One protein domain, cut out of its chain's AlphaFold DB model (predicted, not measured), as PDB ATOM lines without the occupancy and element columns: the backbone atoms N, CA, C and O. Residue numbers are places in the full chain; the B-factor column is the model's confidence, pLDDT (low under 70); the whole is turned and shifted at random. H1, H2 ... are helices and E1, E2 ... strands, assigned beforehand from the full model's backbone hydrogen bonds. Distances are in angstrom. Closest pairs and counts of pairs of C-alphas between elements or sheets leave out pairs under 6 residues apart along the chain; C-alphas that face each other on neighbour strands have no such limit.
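What this domain is: This is residues 5 to 137 of the 146 residues of an uncharacterized protein of Nocardioides sp. K1W22B-1 (UniProt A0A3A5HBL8). Two strand sheets lie partly face to face as a sandwich: the larger, E3 to E6 with E9 and E10, has H2 and H3 packed on its far face, and the smaller, E1, E2, E8 and E7, has the short H1 packed on its own far face. A long loop, residues 106 to 122, joins E8 to E9 and pairs briefly with the edge strand E7. The printed part has 133 residues, with three named helices and ten named strands that follow along the chain as E1 E2 H1 E3 E4 H2 H3 E5 E6 E7 E8 E9 E10; the class is mixed, helices and strands. The sheets run E3-E4-E5-E6-E9-E10 and E1-E2-E8-E7, both antiparallel. The whole is compact and rounded, with a radius of gyration of the C-alphas of 13.4 A and spans of 39 by 32 by 29 A.

How they stand to each other: The larger sheet holds E3, residues 32 to 34, E4, 37 to 40, E5, 77 to 80, E6, 85 to 88, E9, 123 to 128, and E10, 131 to 136. It is twisted, its C-alphas up to 4.3 A off its best plane. N and O pairs within hydrogen-bond range include N 32 and O 39 at 2.8 A, N 40 and O 78 at 2.8 A, N 77 and O 88 at 2.8 A, N 127 and O 85 at 2.7 A, and N 126 and O 133 at 2.8 A. H2, residues 45 to 54, is over E4 at a height of 8.6 A over the sheet; C-alphas 39 and 46 are closest, 5.6 A. H3, residues 59 to 69, is over E6 on the same face, height 8.2 A; C-alphas 60 and 86 are closest, 5.8 A. With this sheet they make two layers, helices on one face of a sheet. H2 and H3 touch, closest at C-alphas 52 and 62, 5.7 A, at a steep tilt of 56 degrees, opposite ways. The other sheet of the sandwich, two sheets face to face, holds E1, residues 5 to 8, E2, 11 to 14, E7, 93 to 98, and E8, 101 to 105. The facing parts are 9.5 A centre to centre, their strands at 24 degrees. Here N 5 and O 13 are 2.8 A apart, N 14 and O 102 2.8 A, and N 95 and O 103 2.8 A. H1, residues 16 to 21, is on this sheet, height 6.0 A, only just over E2 with 3 of its C-alphas; C-alphas 13 and 19 are closest, 5.3 A. In H1, H2 and H3 every O i to N i+4 pair is within hydrogen-bond range.

Where its parts are: E1 begins at C-alpha 5 (55.045, 30.415, 274.746), H3 at C-alpha 59 (49.751, 30.400, 286.724), and E10 ends at C-alpha 136 (60.542, 33.604, 297.034). E10 is 16.7 A long, E9 16.2 A, H3 15.8 A, E7 15.6 A and H2 14.7 A.

The domain as a whole: The C-alphas of Ala 55 and Asp 113 are the farthest apart, 40.8 A. The printed part has no cut, and E8 to E9 is its long link, 17 residues. Mean pLDDT of the printed part is 89.9; residues 110 to 113 are under 70.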
ATOM      1  N   VAL A   5      54.814  31.792 275.200       95.62
ATOM      2  CA  VAL A   5      55.045  30.415 274.746       95.62
ATOM      3  C   VAL A   5      56.023  29.703 275.668       95.62
ATOM      4  O   VAL A   5      57.060  30.253 276.033       95.62
ATOM      5  N   VAL A   6      55.722  28.447 275.990       96.12
ATOM      6  CA  VAL A   6      56.687  27.501 276.561       96.12
ATOM      7  C   VAL A   6      57.246  26.663 275.420       96.12
ATOM      8  O   VAL A   6      56.523  25.883 274.811       96.12
ATOM      9  N   ALA A   7      58.533  26.813 275.112       93.25
ATOM     10  CA  ALA A   7      59.176  26.032 274.057       93.25
ATOM     11  C   ALA A   7      59.529  24.620 274.553       93.25
ATOM     12  O   ALA A   7      59.348  23.626 273.853       93.25
ATOM     13  N   CYS A   8      60.027  24.528 275.786       92.81
ATOM     14  CA  CYS A   8      60.341  23.280 276.472       92.81
ATOM     15  C   CYS A   8      60.430  23.526 277.981       92.81
ATOM     16  O   CYS A   8      60.270  24.655 278.425       92.81
ATOM     17  N   ARG A   9      60.775  22.508 278.780       92.19
ATOM     18  CA  ARG A   9      60.931  22.661 280.244       92.19
ATOM     19  C   ARG A   9      62.059  23.607 280.668       92.19
ATOM     20  O   ARG A   9      62.138  23.975 281.828       92.19
ATOM     21  N   HIS A  10      62.948  23.962 279.742       92.38
ATOM     22  CA  HIS A  10      64.077  24.845 280.016       92.38
ATOM     23  C   HIS A  10      63.915  26.238 279.418       92.38
ATOM     24  O   HIS A  10      64.753  27.069 279.727       92.38
ATOM     25  N   GLN A  11      62.937  26.487 278.539       93.50
ATOM     26  CA  GLN A  11      62.792  27.773 277.851       93.50
ATOM     27  C   GLN A  11      61.333  28.170 277.662       93.50
ATOM     28  O   GLN A  11      60.520  27.389 277.158       93.50
ATOM     29  N   ALA A  12      61.041  29.420 278.005       95.38
ATOM     30  CA  ALA A  12      59.783  30.082 277.710       95.38
ATOM     31  C   ALA A  12      60.025  31.563 277.401       95.38
ATOM     32  O   ALA A  12      61.060  32.129 277.756       95.38
ATOM     33  N   ALA A  13      59.073  32.180 276.718       95.12
ATOM     34  CA  ALA A  13      59.194  33.542 276.234       95.12
ATOM     35  C   ALA A  13      57.841  34.251 276.243       95.12
ATOM     36  O   ALA A  13      56.807  33.629 276.002       95.12
ATOM     37  N   LEU A  14      57.866  35.560 276.466       95.88
ATOM     38  CA  LEU A  14      56.757  36.479 276.261       95.88
ATOM     39  C   LEU A  14      57.162  37.489 275.188       95.88
ATOM     40  O   LEU A  14      58.148  38.201 275.348       95.88
ATOM     41  N   GLY A  15      56.369  37.581 274.123       92.69
ATOM     42  CA  GLY A  15      56.588  38.537 273.040       92.69
ATOM     43  C   GLY A  15      57.202  37.921 271.788       92.69
ATOM     44  O   GLY A  15      57.828  36.867 271.820       92.69
ATOM     45  N   ALA A  16      56.943  38.547 270.640       85.81
ATOM     46  CA  ALA A  16      57.223  37.929 269.346       85.81
ATOM     47  C   ALA A  16      58.727  37.833 269.047       85.81
ATOM     48  O   ALA A  16      59.159  36.825 268.487       85.81
ATOM     49  N   GLY A  17      59.518  38.842 269.428       82.19
ATOM     50  CA  GLY A  17      60.975  38.797 269.305       82.19
ATOM     51  C   GLY A  17      61.580  37.744 270.230       82.19
ATOM     52  O   GLY A  17      62.349  36.902 269.769       82.19
ATOM     53  N   ALA A  18      61.147  37.711 271.492       81.44
ATOM     54  CA  ALA A  18      61.567  36.698 272.463       81.44
ATOM     55  C   ALA A  18      61.265  35.260 272.002       81.44
ATOM     56  O   ALA A  18      62.124  34.381 272.078       81.44
ATOM     57  N   VAL A  19      60.061  35.019 271.472       80.69
ATOM     58  CA  VAL A  19      59.653  33.704 270.950       80.69
ATOM     59  C   VAL A  19      60.496  33.295 269.741       80.69
ATOM     60  O   VAL A  19      60.890  32.136 269.635       80.69
ATOM     61  N   ALA A  20      60.809  34.228 268.837       81.25
ATOM     62  CA  ALA A  20      61.661  33.938 267.685       81.25
ATOM     63  C   ALA A  20      63.115  33.621 268.085       81.25
ATOM     64  O   ALA A  20      63.784  32.853 267.394       81.25
ATOM     65  N   ALA A  21      63.598  34.193 269.191       76.81
ATOM     66  CA  ALA A  21      64.964  34.013 269.678       76.81
ATOM     67  C   ALA A  21      65.188  32.705 270.461       76.81
ATOM     68  O   ALA A  21      66.338  32.302 270.649       76.81
ATOM     69  N   LEU A  22      64.121  32.032 270.911       79.06
ATOM     70  CA  LEU A  22      64.206  30.889 271.828       79.06
ATOM     71  C   LEU A  22      63.513  29.630 271.287       79.06
ATOM     72  O   LEU A  22      62.394  29.300 271.692       79.06
ATOM     73  N   PRO A  23      64.169  28.897 270.369       81.94
ATOM     74  CA  PRO A  23      63.678  27.600 269.933       81.94
ATOM     75  C   PRO A  23      63.829  26.550 271.039       81.94
ATOM     76  O   PRO A  23      64.789  26.555 271.807       81.94
ATOM     77  N   ALA A  24      62.916  25.577 271.059       84.75
ATOM     78  CA  ALA A  24      63.027  24.428 271.950       84.75
ATOM     79  C   ALA A  24      64.380  23.718 271.774       84.75
ATOM     80  O   ALA A  24      64.861  23.526 270.654       84.75
ATOM     81  N   HIS A  25      64.975  23.281 272.884       85.81
ATOM     82  CA  HIS A  25      66.171  22.447 272.826       85.81
ATOM     83  C   HIS A  25      65.847  21.094 272.175       85.81
ATOM     84  O   HIS A  25      64.807  20.504 272.468       85.81
ATOM     85  N   ALA A  26      66.764  20.579 271.349       84.81
ATOM     86  CA  ALA A  26      66.553  19.365 270.553       84.81
ATOM     87  C   ALA A  26      66.189  18.124 271.393       84.81
ATOM     88  O   ALA A  26      65.355  17.326 270.976       84.81
ATOM     89  N   ASP A  27      66.764  18.000 272.591       86.38
ATOM     90  CA  ASP A  27      66.566  16.843 273.476       86.38
ATOM     91  C   ASP A  27      65.382  17.008 274.442       86.38
ATOM     92  O   ASP A  27      65.194  16.211 275.365       86.38
ATOM     93  N   CYS A  28      64.587  18.068 274.288       89.50
ATOM     94  CA  CYS A  28      63.441  18.299 275.151       89.50
ATOM     95  C   CYS A  28      62.157  17.696 274.592       89.50
ATOM     96  O   CYS A  28      61.818  17.860 273.423       89.50
ATOM     97  N   ALA A  29      61.377  17.095 275.490       89.12
ATOM     98  CA  ALA A  29      59.979  16.819 275.212       89.12
ATOM     99  C   ALA A  29      59.210  18.139 274.991       89.12
ATOM    100  O   ALA A  29      59.497  19.135 275.672       89.12
ATOM    101  N   PRO A  30      58.228  18.153 274.071       90.62
ATOM    102  CA  PRO A  30      57.358  19.305 273.879       90.62
ATOM    103  C   PRO A  30      56.477  19.545 275.119       90.62
ATOM    104  O   PRO A  30      56.223  18.607 275.884       90.62
ATOM    105  N   PRO A  31      55.979  20.778 275.326       94.25
ATOM    106  CA  PRO A  31      55.028  21.066 276.395       94.25
ATOM    107  C   PRO A  31      53.725  20.281 276.211       94.25
ATOM    108  O   PRO A  31      53.207  20.126 275.101       94.25
ATOM    109  N   VAL A  32      53.134  19.850 277.324       96.06
ATOM    110  CA  VAL A  32      51.751  19.374 277.347       96.06
ATOM    111  C   VAL A  32      50.846  20.581 277.133       96.06
ATOM    112  O   VAL A  32      50.948  21.572 277.854       96.06
ATOM    113  N   THR A  33      49.971  20.506 276.132       95.12
ATOM    114  CA  THR A  33      49.067  21.605 275.773       95.12
ATOM    115  C   THR A  33      47.621  21.224 276.072       95.12
ATOM    116  O   THR A  33      47.185  20.130 275.712       95.12
ATOM    117  N   ARG A  34      46.867  22.127 276.706       95.19
ATOM    118  CA  ARG A  34      45.422  21.986 276.935       95.19
ATOM    119  C   ARG A  34      44.754  23.356 276.802       95.19
ATOM    120  O   ARG A  34      44.978  24.243 277.618       95.19
ATOM    121  N   GLY A  35      43.950  23.543 275.754       93.81
ATOM    122  CA  GLY A  35      43.409  24.866 275.428       93.81
ATOM    123  C   GLY A  35      44.532  25.853 275.096       93.81
ATOM    124  O   GLY A  35      45.355  25.571 274.227       93.81
ATOM    125  N   THR A  36      44.570  26.993 275.788       93.75
ATOM    126  CA  THR A  36      45.655  27.982 275.661       93.75
ATOM    127  C   THR A  36      46.839  27.695 276.583       93.75
ATOM    128  O   THR A  36      47.886  28.323 276.433       93.75
ATOM    129  N   TRP A  37      46.705  26.747 277.517       97.06
ATOM    130  CA  TRP A  37      47.768  26.436 278.457       97.06
ATOM    131  C   TRP A  37      48.830  25.538 277.845       97.06
ATOM    132  O   TRP A  37      48.525  24.527 277.208       97.06
ATOM    133  N   GLN A  38      50.082  25.880 278.114       97.12
ATOM    134  CA  GLN A  38      51.257  25.088 277.781       97.12
ATOM    135  C   GLN A  38      52.038  24.837 279.062       97.12
ATOM    136  O   GLN A  38      52.403  25.791 279.742       97.12
ATOM    137  N   VAL A  39      52.309  23.576 279.392       97.25
ATOM    138  CA  VAL A  39      53.063  23.196 280.592       97.25
ATOM    139  C   VAL A  39      54.212  22.281 280.202       97.25
ATOM    140  O   VAL A  39      54.000  21.227 279.603       97.25
ATOM    141  N   ALA A  40      55.432  22.645 280.581       95.69
ATOM    142  CA  ALA A  40      56.595  21.783 280.460       95.69
ATOM    143  C   ALA A  40      57.225  21.559 281.836       95.69
ATOM    144  O   ALA A  40      57.637  22.501 282.507       95.69
ATOM    145  N   ALA A  41      57.283  20.295 282.245       92.69
ATOM    146  CA  ALA A  41      57.743  19.860 283.558       92.69
ATOM    147  C   ALA A  41      58.352  18.448 283.465       92.69
ATOM    148  O   ALA A  41      58.059  17.718 282.510       92.69
ATOM    149  N   PRO A  42      59.188  18.021 284.427       86.56
ATOM    150  CA  PRO A  42      59.641  16.639 284.519       86.56
ATOM    151  C   PRO A  42      58.503  15.692 284.939       86.56
ATOM    152  O   PRO A  42      57.708  15.993 285.827       86.56
ATOM    153  N   GLY A  43      58.465  14.498 284.338       80.25
ATOM    154  CA  GLY A  43      57.565  13.419 284.759       80.25
ATOM    155  C   GLY A  43      56.066  13.773 284.670       80.25
ATOM    156  O   GLY A  43      55.663  14.515 283.775       80.25
ATOM    157  N   PRO A  44      55.216  13.237 285.571       81.94
ATOM    158  CA  PRO A  44      53.763  13.421 285.531       81.94
ATOM    159  C   PRO A  44      53.277  14.740 286.168       81.94
ATOM    160  O   PRO A  44      52.105  14.854 286.511       81.94
ATOM    161  N   VAL A  45      54.148  15.740 286.341       89.19
ATOM    162  CA  VAL A  45      53.811  17.010 287.013       89.19
ATOM    163  C   VAL A  45      52.910  17.905 286.151       89.19
ATOM    164  O   VAL A  45      52.046  18.607 286.673       89.19
ATOM    165  N   ALA A  46      53.067  17.863 284.823       92.25
ATOM    166  CA  ALA A  46      52.323  18.743 283.922       92.25
ATOM    167  C   ALA A  46      50.785  18.582 284.014       92.25
ATOM    168  O   ALA A  46      50.106  19.602 284.127       92.25
ATOM    169  N   PRO A  47      50.214  17.357 284.039       91.56
ATOM    170  CA  PRO A  47      48.788  17.158 284.308       91.56
ATOM    171  C   PRO A  47      48.297  17.790 285.615       91.56
ATOM    172  O   PRO A  47      47.280  18.469 285.597       91.56
ATOM    173  N   ALA A  48      49.039  17.645 286.720       90.62
ATOM    174  CA  ALA A  48      48.625  18.193 288.014       90.62
ATOM    175  C   ALA A  48      48.536  19.728 288.001       90.62
ATOM    176  O   ALA A  48      47.644  20.304 288.615       90.62
ATOM    177  N   ILE A  49      49.433  20.396 287.270       94.62
ATOM    178  CA  ILE A  49      49.373  21.852 287.078       94.62
ATOM    179  C   ILE A  49      48.141  22.228 286.261       94.62
ATOM    180  O   ILE A  49      47.422  23.144 286.645       94.62
ATOM    181  N   LEU A  50      47.884  21.522 285.156       95.19
ATOM    182  CA  LEU A  50      46.708  21.777 284.319       95.19
ATOM    183  C   LEU A  50      45.408  21.627 285.114       95.19
ATOM    184  O   LEU A  50      44.518  22.457 284.965       95.19
ATOM    185  N   ASP A  51      45.323  20.633 285.995       93.38
ATOM    186  CA  ASP A  51      44.143  20.419 286.831       93.38
ATOM    187  C   ASP A  51      43.942  21.569 287.847       93.38
ATOM    188  O   ASP A  51      42.813  22.002 288.081       93.38
ATOM    189  N   GLU A  52      45.016  22.144 288.411       94.75
ATOM    190  CA  GLU A  52      44.914  23.348 289.261       94.75
ATOM    191  C   GLU A  52      44.475  24.590 288.469       94.75
ATOM    192  O   GLU A  52      43.721  25.420 288.987       94.75
ATOM    193  N   LEU A  53      44.932  24.728 287.219       96.25
ATOM    194  CA  LEU A  53      44.526  25.823 286.332       96.25
ATOM    195  C   LEU A  53      43.044  25.714 285.954       96.25
ATOM    196  O   LEU A  53      42.319  26.706 286.003       96.25
ATOM    197  N   GLU A  54      42.564  24.506 285.664       95.31
ATOM    198  CA  GLU A  54      41.141  24.232 285.429       95.31
ATOM    199  C   GLU A  54      40.280  24.490 286.664       95.31
ATOM    200  O   GLU A  54      39.147  24.959 286.543       95.31
ATOM    201  N   ALA A  55      40.829  24.257 287.857       94.50
ATOM    202  CA  ALA A  55      40.191  24.614 289.118       94.50
ATOM    203  C   ALA A  55      40.170  26.135 289.391       94.50
ATOM    204  O   ALA A  55      39.642  26.563 290.420       94.50
ATOM    205  N   GLY A  56      40.717  26.959 288.488       94.31
ATOM    206  CA  GLY A  56      40.671  28.419 288.550       94.31
ATOM    207  C   GLY A  56      41.887  29.077 289.205       94.31
ATOM    208  O   GLY A  56      41.820  30.257 289.553       94.31
ATOM    209  N   CYS A  57      42.996  28.354 289.400       96.12
ATOM    210  CA  CYS A  57      44.231  28.969 289.882       96.12
ATOM    211  C   CYS A  57      44.881  29.849 288.804       96.12
ATOM    212  O   CYS A  57      44.854  29.532 287.617       96.12
ATOM    213  N   SER A  58      45.545  30.929 289.229       96.25
ATOM    214  CA  SER A  58      46.492  31.640 288.364       96.25
ATOM    215  C   SER A  58      47.735  30.783 288.097       96.25
ATOM    216  O   SER A  58      48.029  29.867 288.870       96.25
ATOM    217  N   LEU A  59      48.511  31.115 287.055       97.31
ATOM    218  CA  LEU A  59      49.751  30.400 286.724       97.31
ATOM    219  C   LEU A  59      50.703  30.304 287.926       97.31
ATOM    220  O   LEU A  59      51.101  29.212 288.328       97.31
ATOM    221  N   ALA A  60      51.009  31.445 288.551       95.88
ATOM    222  CA  ALA A  60      51.853  31.484 289.741       95.88
ATOM    223  C   ALA A  60      51.216  30.747 290.931       95.88
ATOM    224  O   ALA A  60      51.917  30.059 291.665       95.88
ATOM    225  N   GLY A  61      49.892  30.843 291.107       96.06
ATOM    226  CA  GLY A  61      49.171  30.141 292.169       96.06
ATOM    227  C   GLY A  61      49.265  28.619 292.050       96.06
ATOM    228  O   GLY A  61      49.483  27.942 293.054       96.06
ATOM    229  N   ALA A  62      49.166  28.081 290.832       95.56
ATOM    230  CA  ALA A  62      49.341  26.655 290.573       95.56
ATOM    231  C   ALA A  62      50.766  26.186 290.924       95.56
ATOM    232  O   ALA A  62      50.931  25.154 291.575       95.56
ATOM    233  N   LEU A  63      51.792  26.974 290.573       94.38
ATOM    234  CA  LEU A  63      53.184  26.663 290.924       94.38
ATOM    235  C   LEU A  63      53.454  26.763 292.431       94.38
ATOM    236  O   LEU A  63      54.140  25.906 292.979       94.38
ATOM    237  N   LEU A  64      52.887  27.763 293.111       92.56
ATOM    238  CA  LEU A  64      52.996  27.908 294.568       92.56
ATOM    239  C   LEU A  64      52.373  26.710 295.294       92.56
ATOM    240  O   LEU A  64      53.004  26.116 296.161       92.56
ATOM    241  N   ARG A  65      51.172  26.287 294.884       91.62
ATOM    242  CA  ARG A  65      50.514  25.098 295.450       91.62
ATOM    243  C   ARG A  65      51.299  23.818 295.205       91.62
ATOM    244  O   ARG A  65      51.324  22.945 296.068       91.62
ATOM    245  N   LEU A  66      51.917  23.687 294.032       89.25
ATOM    246  CA  LEU A  66      52.793  22.560 293.739       89.25
ATOM    247  C   LEU A  66      54.016  22.566 294.666       89.25
ATOM    248  O   LEU A  66      54.354  21.524 295.223       89.25
ATOM    249  N   ALA A  67      54.628  23.731 294.884       88.06
ATOM    250  CA  ALA A  67      55.750  23.878 295.804       88.06
ATOM    251  C   ALA A  67      55.404  23.516 297.246       88.06
ATOM    252  O   ALA A  67      56.181  22.820 297.899       88.06
ATOM    253  N   ASP A  68      54.221  23.909 297.712       87.88
ATOM    254  CA  ASP A  68      53.743  23.550 299.047       87.88
ATOM    255  C   ASP A  68      53.504  22.038 299.197       87.88
ATOM    256  O   ASP A  68      53.697  21.479 300.278       87.88
ATOM    257  N   ARG A  69      53.092  21.350 298.120       86.81
ATOM    258  CA  ARG A  69      52.844  19.895 298.115       86.81
ATOM    259  C   ARG A  69      54.115  19.060 297.982       86.81
ATOM    260  O   ARG A  69      54.134  17.924 298.453       86.81
ATOM    261  N   GLU A  70      55.158  19.598 297.354       83.75
ATOM    262  CA  GLU A  70      56.441  18.918 297.144       83.75
ATOM    263  C   GLU A  70      57.614  19.688 297.784       83.75
ATOM    264  O   GLU A  70      58.553  20.094 297.090       83.75
ATOM    265  N   PRO A  71      57.608  19.880 299.119       78.75
ATOM    266  CA  PRO A  71      58.646  20.649 299.790       78.75
ATOM    267  C   PRO A  71      60.022  20.000 299.597       78.75
ATOM    268  O   PRO A  71      60.211  18.799 299.800       78.75
ATOM    269  N   GLY A  72      61.005  20.816 299.211       70.81
ATOM    270  CA  GLY A  72      62.397  20.390 299.038       70.81
ATOM    271  C   GLY A  72      62.702  19.670 297.722       70.81
ATOM    272  O   GLY A  72      63.852  19.283 297.506       70.81
ATOM    273  N   ARG A  73      61.721  19.505 296.822       77.06
ATOM    274  CA  ARG A  73      61.973  19.008 295.467       77.06
ATOM    275  C   ARG A  73      62.231  20.160 294.493       77.06
ATOM    276  O   ARG A  73      61.482  21.134 294.506       77.06
ATOM    277  N   PRO A  74      63.257  20.064 293.625       74.19
ATOM    278  CA  PRO A  74      63.423  20.998 292.520       74.19
ATOM    279  C   PRO A  74      62.198  20.948 291.604       74.19
ATOM    280  O   PRO A  74      61.877  19.903 291.036       74.19
ATOM    281  N   LEU A  75      61.503  22.074 291.479       82.25
ATOM    282  CA  LEU A  75      60.370  22.217 290.574       82.25
ATOM    283  C   LEU A  75      60.873  22.831 289.282       82.25
ATOM    284  O   LEU A  75      60.853  24.041 289.174       82.25
ATOM    285  N   ASP A  76      61.330  22.043 288.314       89.56
ATOM    286  CA  ASP A  76      61.761  22.583 287.016       89.56
ATOM    287  C   ASP A  76      60.559  22.678 286.065       89.56
ATOM    288  O   ASP A  76      60.316  21.800 285.233       89.56
ATOM    289  N   VAL A  77      59.748  23.718 286.253       93.88
ATOM    290  CA  VAL A  77      58.431  23.864 285.633       93.88
ATOM    291  C   VAL A  77      58.297  25.210 284.935       93.88
ATOM    292  O   VAL A  77      58.475  26.265 285.540       93.88
ATOM    293  N   LEU A  78      57.864  25.166 283.677       96.56
ATOM    294  CA  LEU A  78      57.446  26.329 282.903       96.56
ATOM    295  C   LEU A  78      55.990  26.172 282.479       96.56
ATOM    296  O   LEU A  78      55.592  25.117 281.979       96.56
ATOM    297  N   VAL A  79      55.201  27.226 282.659       97.88
ATOM    298  CA  VAL A  79      53.795  27.272 282.261       97.88
ATOM    299  C   VAL A  79      53.463  28.584 281.558       97.88
ATOM    300  O   VAL A  79      53.960  29.639 281.936       97.88
ATOM    301  N   SER A  80      52.611  28.523 280.541       97.56
ATOM    302  CA  SER A  80      52.041  29.680 279.851       97.56
ATOM    303  C   SER A  80      50.535  29.506 279.687       97.56
ATOM    304  O   SER A  80      50.064  28.376 279.578       97.56
ATOM    305  N   ASP A  81      49.796  30.614 279.634       96.69
ATOM    306  CA  ASP A  81      48.388  30.672 279.209       96.69
ATOM    307  C   ASP A  81      48.179  31.357 277.848       96.69
ATOM    308  O   ASP A  81      47.042  31.611 277.441       96.69
ATOM    309  N   GLY A  82      49.272  31.669 277.145       95.06
ATOM    310  CA  GLY A  82      49.284  32.418 275.890       95.06
ATOM    311  C   GLY A  82      49.470  33.928 276.062       95.06
ATOM    312  O   GLY A  82      49.825  34.600 275.093       95.06
ATOM    313  N   SER A  83      49.305  34.461 277.274       95.00
ATOM    314  CA  SER A  83      49.481  35.883 277.608       95.00
ATOM    315  C   SER A  83      50.527  36.140 278.695       95.00
ATOM    316  O   SER A  83      51.129  37.212 278.722       95.00
ATOM    317  N   GLN A  84      50.763  35.155 279.557       96.81
ATOM    318  CA  GLN A  84      51.715  35.195 280.660       96.81
ATOM    319  C   GLN A  84      52.585  33.940 280.654       96.81
ATOM    320  O   GLN A  84      52.167  32.887 280.175       96.81
ATOM    321  N   VAL A  85      53.778  34.044 281.235       97.62
ATOM    322  CA  VAL A  85      54.645  32.903 281.552       97.62
ATOM    323  C   VAL A  85      54.848  32.861 283.059       97.62
ATOM    324  O   VAL A  85      55.218  33.868 283.650       97.62
ATOM    325  N   ALA A  86      54.674  31.703 283.687       97.62
ATOM    326  CA  ALA A  86      55.189  31.465 285.027       97.62
ATOM    327  C   ALA A  86      56.250  30.368 285.011       97.62
ATOM    328  O   ALA A  86      56.182  29.413 284.235       97.62
ATOM    329  N   ALA A  87      57.239  30.520 285.880       96.00
ATOM    330  CA  ALA A  87      58.351  29.600 285.982       96.00
ATOM    331  C   ALA A  87      58.711  29.343 287.439       96.00
ATOM    332  O   ALA A  87      58.741  30.260 288.259       96.00
ATOM    333  N   CYS A  88      59.032  28.095 287.739       93.06
ATOM    334  CA  CYS A  88      59.763  27.698 288.926       93.06
ATOM    335  C   CYS A  88      60.895  26.787 288.453       93.06
ATOM    336  O   CYS A  88      60.751  26.107 287.436       93.06
ATOM    337  N   GLY A  89      62.044  26.814 289.118       88.44
ATOM    338  CA  GLY A  89      63.172  25.989 288.702       88.44
ATOM    339  C   GLY A  89      64.456  26.337 289.410       88.44
ATOM    340  O   GLY A  89      64.592  27.390 290.038       88.44
ATOM    341  N   THR A  90      65.419  25.433 289.286       82.81
ATOM    342  CA  THR A  90      66.791  25.691 289.717       82.81
ATOM    343  C   THR A  90      67.616  26.214 288.541       82.81
ATOM    344  O   THR A  90      67.532  25.701 287.430       82.81
ATOM    345  N   GLY A  91      68.396  27.278 288.758       87.81
ATOM    346  CA  GLY A  91      69.267  27.838 287.714       87.81
ATOM    347  C   GLY A  91      68.538  28.545 286.564       87.81
ATOM    348  O   GLY A  91      69.091  28.655 285.471       87.81
ATOM    349  N   LEU A  92      67.315  29.029 286.789       92.44
ATOM    350  CA  LEU A  92      66.624  29.874 285.819       92.44
ATOM    351  C   LEU A  92      67.319  31.230 285.682       92.44
ATOM    352  O   LEU A  92      67.807  31.809 286.650       92.44
ATOM    353  N   HIS A  93      67.319  31.746 284.463       94.12
ATOM    354  CA  HIS A  93      67.787  33.075 284.121       94.12
ATOM    355  C   HIS A  93      66.708  33.798 283.324       94.12
ATOM    356  O   HIS A  93      65.998  33.179 282.534       94.12
ATOM    357  N   LEU A  94      66.614  35.103 283.519       94.44
ATOM    358  CA  LEU A  94      65.692  35.998 282.844       94.44
ATOM    359  C   LEU A  94      66.475  36.937 281.926       94.44
ATOM    360  O   LEU A  94      67.501  37.489 282.315       94.44
ATOM    361  N   LEU A  95      65.955  37.152 280.730       92.81
ATOM    362  CA  LEU A  95      66.404  38.156 279.787       92.81
ATOM    363  C   LEU A  95      65.243  39.122 279.519       92.81
ATOM    364  O   LEU A  95      64.138  38.685 279.195       92.81
ATOM    365  N   ASP A  96      65.500  40.419 279.674       92.19
ATOM    366  CA  ASP A  96      64.585  41.508 279.317       92.19
ATOM    367  C   ASP A  96      65.059  42.116 277.994       92.19
ATOM    368  O   ASP A  96      66.105  42.760 277.956       92.19
ATOM    369  N   LEU A  97      64.286  41.891 276.930       88.56
ATOM    370  CA  LEU A  97      64.556  42.386 275.571       88.56
ATOM    371  C   LEU A  97      63.991  43.806 275.358       88.56
ATOM    372  O   LEU A  97      64.010  44.359 274.252       88.56
ATOM    373  N   GLY A  98      63.432  44.402 276.414       86.75
ATOM    374  CA  GLY A  98      62.683  45.643 276.383       86.75
ATOM    375  C   GLY A  98      61.299  45.490 275.752       86.75
ATOM    376  O   GLY A  98      60.905  44.449 275.235       86.75
ATOM    377  N   ARG A  99      60.521  46.581 275.777       88.31
ATOM    378  CA  ARG A  99      59.191  46.677 275.129       88.31
ATOM    379  C   ARG A  99      58.166  45.632 275.610       88.31
ATOM    380  O   ARG A  99      57.219  45.336 274.885       88.31
ATOM    381  N   GLY A 100      58.330  45.128 276.834       89.19
ATOM    382  CA  GLY A 100      57.466  44.090 277.403       89.19
ATOM    383  C   GLY A 100      57.754  42.693 276.851       89.19
ATOM    384  O   GLY A 100      56.881  41.828 276.912       89.19
ATOM    385  N   GLU A 101      58.942  42.479 276.277       92.69
ATOM    386  CA  GLU A 101      59.398  41.178 275.809       92.69
ATOM    387  C   GLU A 101      60.405  40.565 276.777       92.69
ATOM    388  O   GLU A 101      61.382  41.194 277.183       92.69
ATOM    389  N   TYR A 102      60.167  39.305 277.122       94.56
ATOM    390  CA  TYR A 102      60.927  38.603 278.142       94.56
ATOM    391  C   TYR A 102      61.213  37.176 277.722       94.56
ATOM    392  O   TYR A 102      60.415  36.513 277.062       94.56
ATOM    393  N   ALA A 103      62.346  36.681 278.178       93.56
ATOM    394  CA  ALA A 103      62.843  35.353 277.906       93.56
ATOM    395  C   ALA A 103      63.275  34.724 279.232       93.56
ATOM    396  O   ALA A 103      63.984  35.349 280.011       93.56
ATOM    397  N   VAL A 104      62.864  33.489 279.506       94.44
ATOM    398  CA  VAL A 104      63.343  32.722 280.662       94.44
ATOM    399  C   VAL A 104      64.003  31.442 280.177       94.44
ATOM    400  O   VAL A 104      63.462  30.737 279.325       94.44
ATOM    401  N   SER A 105      65.186  31.144 280.714       92.88
ATOM    402  CA  SER A 105      65.937  29.948 280.355       92.88
ATOM    403  C   SER A 105      66.697  29.349 281.535       92.88
ATOM    404  O   SER A 105      67.401  30.056 282.250       92.88
ATOM    405  N   ALA A 106      66.618  28.029 281.703       90.38
ATOM    406  CA  ALA A 106      67.528  27.270 282.573       90.38
ATOM    407  C   ALA A 106      68.907  27.046 281.921       90.38
ATOM    408  O   ALA A 106      69.874  26.669 282.578       90.38
ATOM    409  N   MET A 107      68.995  27.250 280.604       86.19
ATOM    410  CA  MET A 107      70.198  27.065 279.795       86.19
ATOM    411  C   MET A 107      70.343  28.277 278.868       86.19
ATOM    412  O   MET A 107      70.017  28.190 277.678       86.19
ATOM    413  N   PRO A 108      70.710  29.456 279.402       82.25
ATOM    414  CA  PRO A 108      70.836  30.653 278.585       82.25
ATOM    415  C   PRO A 108      71.905  30.431 277.499       82.25
ATOM    416  O   PRO A 108      72.982  29.899 277.792       82.25
ATOM    417  N   PRO A 109      71.635  30.798 276.233       74.62
ATOM    418  CA  PRO A 109      72.625  30.680 275.174       74.62
ATOM    419  C   PRO A 109      73.837  31.561 275.488       74.62
ATOM    420  O   PRO A 109      73.702  32.721 275.867       74.62
ATOM    421  N   ALA A 110      75.043  31.029 275.273       66.31
ATOM    422  CA  ALA A 110      76.298  31.711 275.609       66.31
ATOM    423  C   ALA A 110      76.565  33.008 274.812       66.31
ATOM    424  O   ALA A 110      77.520  33.720 275.109       66.31
ATOM    425  N   ARG A 111      75.778  33.288 273.765       60.22
ATOM    426  CA  ARG A 111      75.965  34.415 272.837       60.22
ATOM    427  C   ARG A 111      74.663  35.181 272.622       60.22
ATOM    428  O   ARG A 111      74.191  35.279 271.494       60.22
ATOM    429  N   HIS A 112      74.064  35.674 273.697       62.97
ATOM    430  CA  HIS A 112      73.106  36.766 273.569       62.97
ATOM    431  C   HIS A 112      73.851  38.082 273.809       62.97
ATOM    432  O   HIS A 112      74.682  38.150 274.715       62.97
ATOM    433  N   ASP A 113      73.583  39.104 272.995       69.69
ATOM    434  CA  ASP A 113      74.215  40.429 273.133       69.69
ATOM    435  C   ASP A 113      73.779  41.150 274.425       69.69
ATOM    436  O   ASP A 113      74.407  42.112 274.864       69.69
ATOM    437  N   GLU A 114      72.718  40.649 275.057       77.38
ATOM    438  CA  GLU A 114      72.124  41.175 276.279       77.38
ATOM    439  C   GLU A 114      72.351  40.223 277.470       77.38
ATOM    440  O   GLU A 114      72.305  38.996 277.308       77.38
ATOM    441  N   PRO A 115      72.606  40.761 278.677       83.56
ATOM    442  CA  PRO A 115      72.930  39.953 279.842       83.56
ATOM    443  C   PRO A 115      71.691  39.258 280.416       83.56
ATOM    444  O   PRO A 115      70.681  39.884 280.720       83.56
ATOM    445  N   TRP A 116      71.821  37.956 280.654       91.50
ATOM    446  CA  TRP A 116      70.844  37.167 281.395       91.50
ATOM    447  C   TRP A 116      71.010  37.397 282.902       91.50
ATOM    448  O   TRP A 116      72.089  37.180 283.456       91.50
ATOM    449  N   ALA A 117      69.943  37.810 283.578       92.19
ATOM    450  CA  ALA A 117      69.907  37.974 285.024       92.19
ATOM    451  C   ALA A 117      69.515  36.650 285.704       92.19
ATOM    452  O   ALA A 117      68.536  36.025 285.296       92.19
ATOM    453  N   PRO A 118      70.230  36.196 286.746       92.75
ATOM    454  CA  PRO A 118      69.846  34.988 287.466       92.75
ATOM    455  C   PRO A 118      68.527  35.204 288.219       92.75
ATOM    456  O   PRO A 118      68.335  36.220 288.889       92.75
ATOM    457  N   VAL A 119      67.637  34.218 288.145       91.44
ATOM    458  CA  VAL A 119      66.439  34.148 288.985       91.44
ATOM    459  C   VAL A 119      66.839  33.518 290.322       91.44
ATOM    460  O   VAL A 119      67.574  32.524 290.326       91.44
ATOM    461  N   PRO A 120      66.386  34.059 291.469       88.12
ATOM    462  CA  PRO A 120      66.666  33.455 292.763       88.12
ATOM    463  C   PRO A 120      66.259  31.980 292.804       88.12
ATOM    464  O   PRO A 120      65.193  31.599 292.318       88.12
ATOM    465  N   ALA A 121      67.102  31.146 293.413       82.56
ATOM    466  CA  ALA A 121      66.728  29.769 293.702       82.56
ATOM    467  C   ALA A 121      65.485  29.738 294.605       82.56
ATOM    468  O   ALA A 121      65.288  30.637 295.425       82.56
ATOM    469  N   CYS A 122      64.672  28.688 294.465       82.94
ATOM    470  CA  CYS A 122      63.421  28.538 295.211       82.94
ATOM    471  C   CYS A 122      62.488  29.740 295.008       82.94
ATOM    472  O   CYS A 122      61.956  30.278 295.970       82.94
ATOM    473  N   ALA A 123      62.303  30.190 293.770       90.56
ATOM    474  CA  ALA A 123      61.363  31.254 293.451       90.56
ATOM    475  C   ALA A 123      60.347  30.797 292.406       90.56
ATOM    476  O   ALA A 123      60.652  29.990 291.527       90.56
ATOM    477  N   VAL A 124      59.144  31.353 292.501       94.25
ATOM    478  CA  VAL A 124      58.176  31.383 291.407       94.25
ATOM    479  C   VAL A 124      58.260  32.763 290.778       94.25
ATOM    480  O   VAL A 124      58.095  33.767 291.472       94.25
ATOM    481  N   ILE A 125      58.502  32.824 289.474       96.50
ATOM    482  CA  ILE A 125      58.381  34.062 288.707       96.50
ATOM    483  C   ILE A 125      57.115  34.031 287.860       96.50
ATOM    484  O   ILE A 125      56.731  32.985 287.342       96.50
ATOM    485  N   LEU A 126      56.484  35.190 287.722       97.75
ATOM    486  CA  LEU A 126      55.405  35.461 286.783       97.75
ATOM    487  C   LEU A 126      55.859  36.596 285.873       97.75
ATOM    488  O   LEU A 126      56.339  37.619 286.353       97.75
ATOM    489  N   ILE A 127      55.705  36.397 284.577       97.25
ATOM    490  CA  ILE A 127      56.109  37.305 283.516       97.25
ATOM    491  C   ILE A 127      54.851  37.647 282.728       97.25
ATOM    492  O   ILE A 127      54.190  36.760 282.182       97.25
ATOM    493  N   ASP A 128      54.532  38.930 282.663       95.31
ATOM    494  CA  ASP A 128      53.414  39.462 281.898       95.31
ATOM    495  C   ASP A 128      53.846  40.740 281.148       95.31
ATOM    496  O   ASP A 128      54.985  41.197 281.299       95.31
ATOM    497  N   PRO A 129      52.985  41.334 280.299       91.50
ATOM    498  CA  PRO A 129      53.357  42.533 279.544       91.50
ATOM    499  C   PRO A 129      53.690  43.765 280.404       91.50
ATOM    500  O   PRO A 129      54.242  44.732 279.880       91.50
ATOM    501  N   CYS A 130      53.330  43.762 281.689       91.81
ATOM    502  CA  CYS A 130      53.616  44.833 282.639       91.81
ATOM    503  C   CYS A 130      54.952  44.625 283.371       91.81
ATOM    504  O   CYS A 130      55.470  45.583 283.948       91.81
ATOM    505  N   GLY A 131      55.514  43.414 283.346       93.19
ATOM    506  CA  GLY A 131      56.848  43.117 283.854       93.19
ATOM    507  C   GLY A 131      56.963  41.746 284.513       93.19
ATOM    508  O   GLY A 131      56.235  40.805 284.198       93.19
ATOM    509  N   VAL A 132      57.913  41.636 285.446       96.00
ATOM    510  CA  VAL A 132      58.211  40.387 286.156       96.00
ATOM    511  C   VAL A 132      57.932  40.530 287.645       96.00
ATOM    512  O   VAL A 132      58.470  41.408 288.316       96.00
ATOM    513  N   THR A 133      57.123  39.618 288.173       96.44
ATOM    514  CA  THR A 133      56.900  39.433 289.609       96.44
ATOM    515  C   THR A 133      57.667  38.204 290.074       96.44
ATOM    516  O   THR A 133      57.629  37.165 289.423       96.44
ATOM    517  N   THR A 134      58.367  38.301 291.202       95.12
ATOM    518  CA  THR A 134      59.117  37.184 291.798       95.12
ATOM    519  C   THR A 134      58.639  36.941 293.221       95.12
ATOM    520  O   THR A 134      58.659  37.850 294.048       95.12
ATOM    521  N   THR A 135      58.262  35.701 293.513       93.31
ATOM    522  CA  THR A 135      57.868  35.237 294.843       93.31
ATOM    523  C   THR A 135      58.884  34.216 295.328       93.31
ATOM    524  O   THR A 135      59.023  33.149 294.731       93.31
ATOM    525  N   ILE A 136      59.595  34.532 296.409       89.94
ATOM    526  CA  ILE A 136      60.542  33.604 297.034       89.94
ATOM    527  C   ILE A 136      59.768  32.586 297.870       89.94
ATOM    528  O   ILE A 136      58.971  32.949 298.734       89.94
ATOM    529  N   LEU A 137      60.029  31.310 297.619       84.00
ATOM    530  CA  LEU A 137      59.547  30.190 298.408       84.00
ATOM    531  C   LEU A 137      60.442  30.080 299.642       84.00
ATOM    532  O   LEU A 137      61.637  29.785 299.542       84.00
TER     533      LEU A 137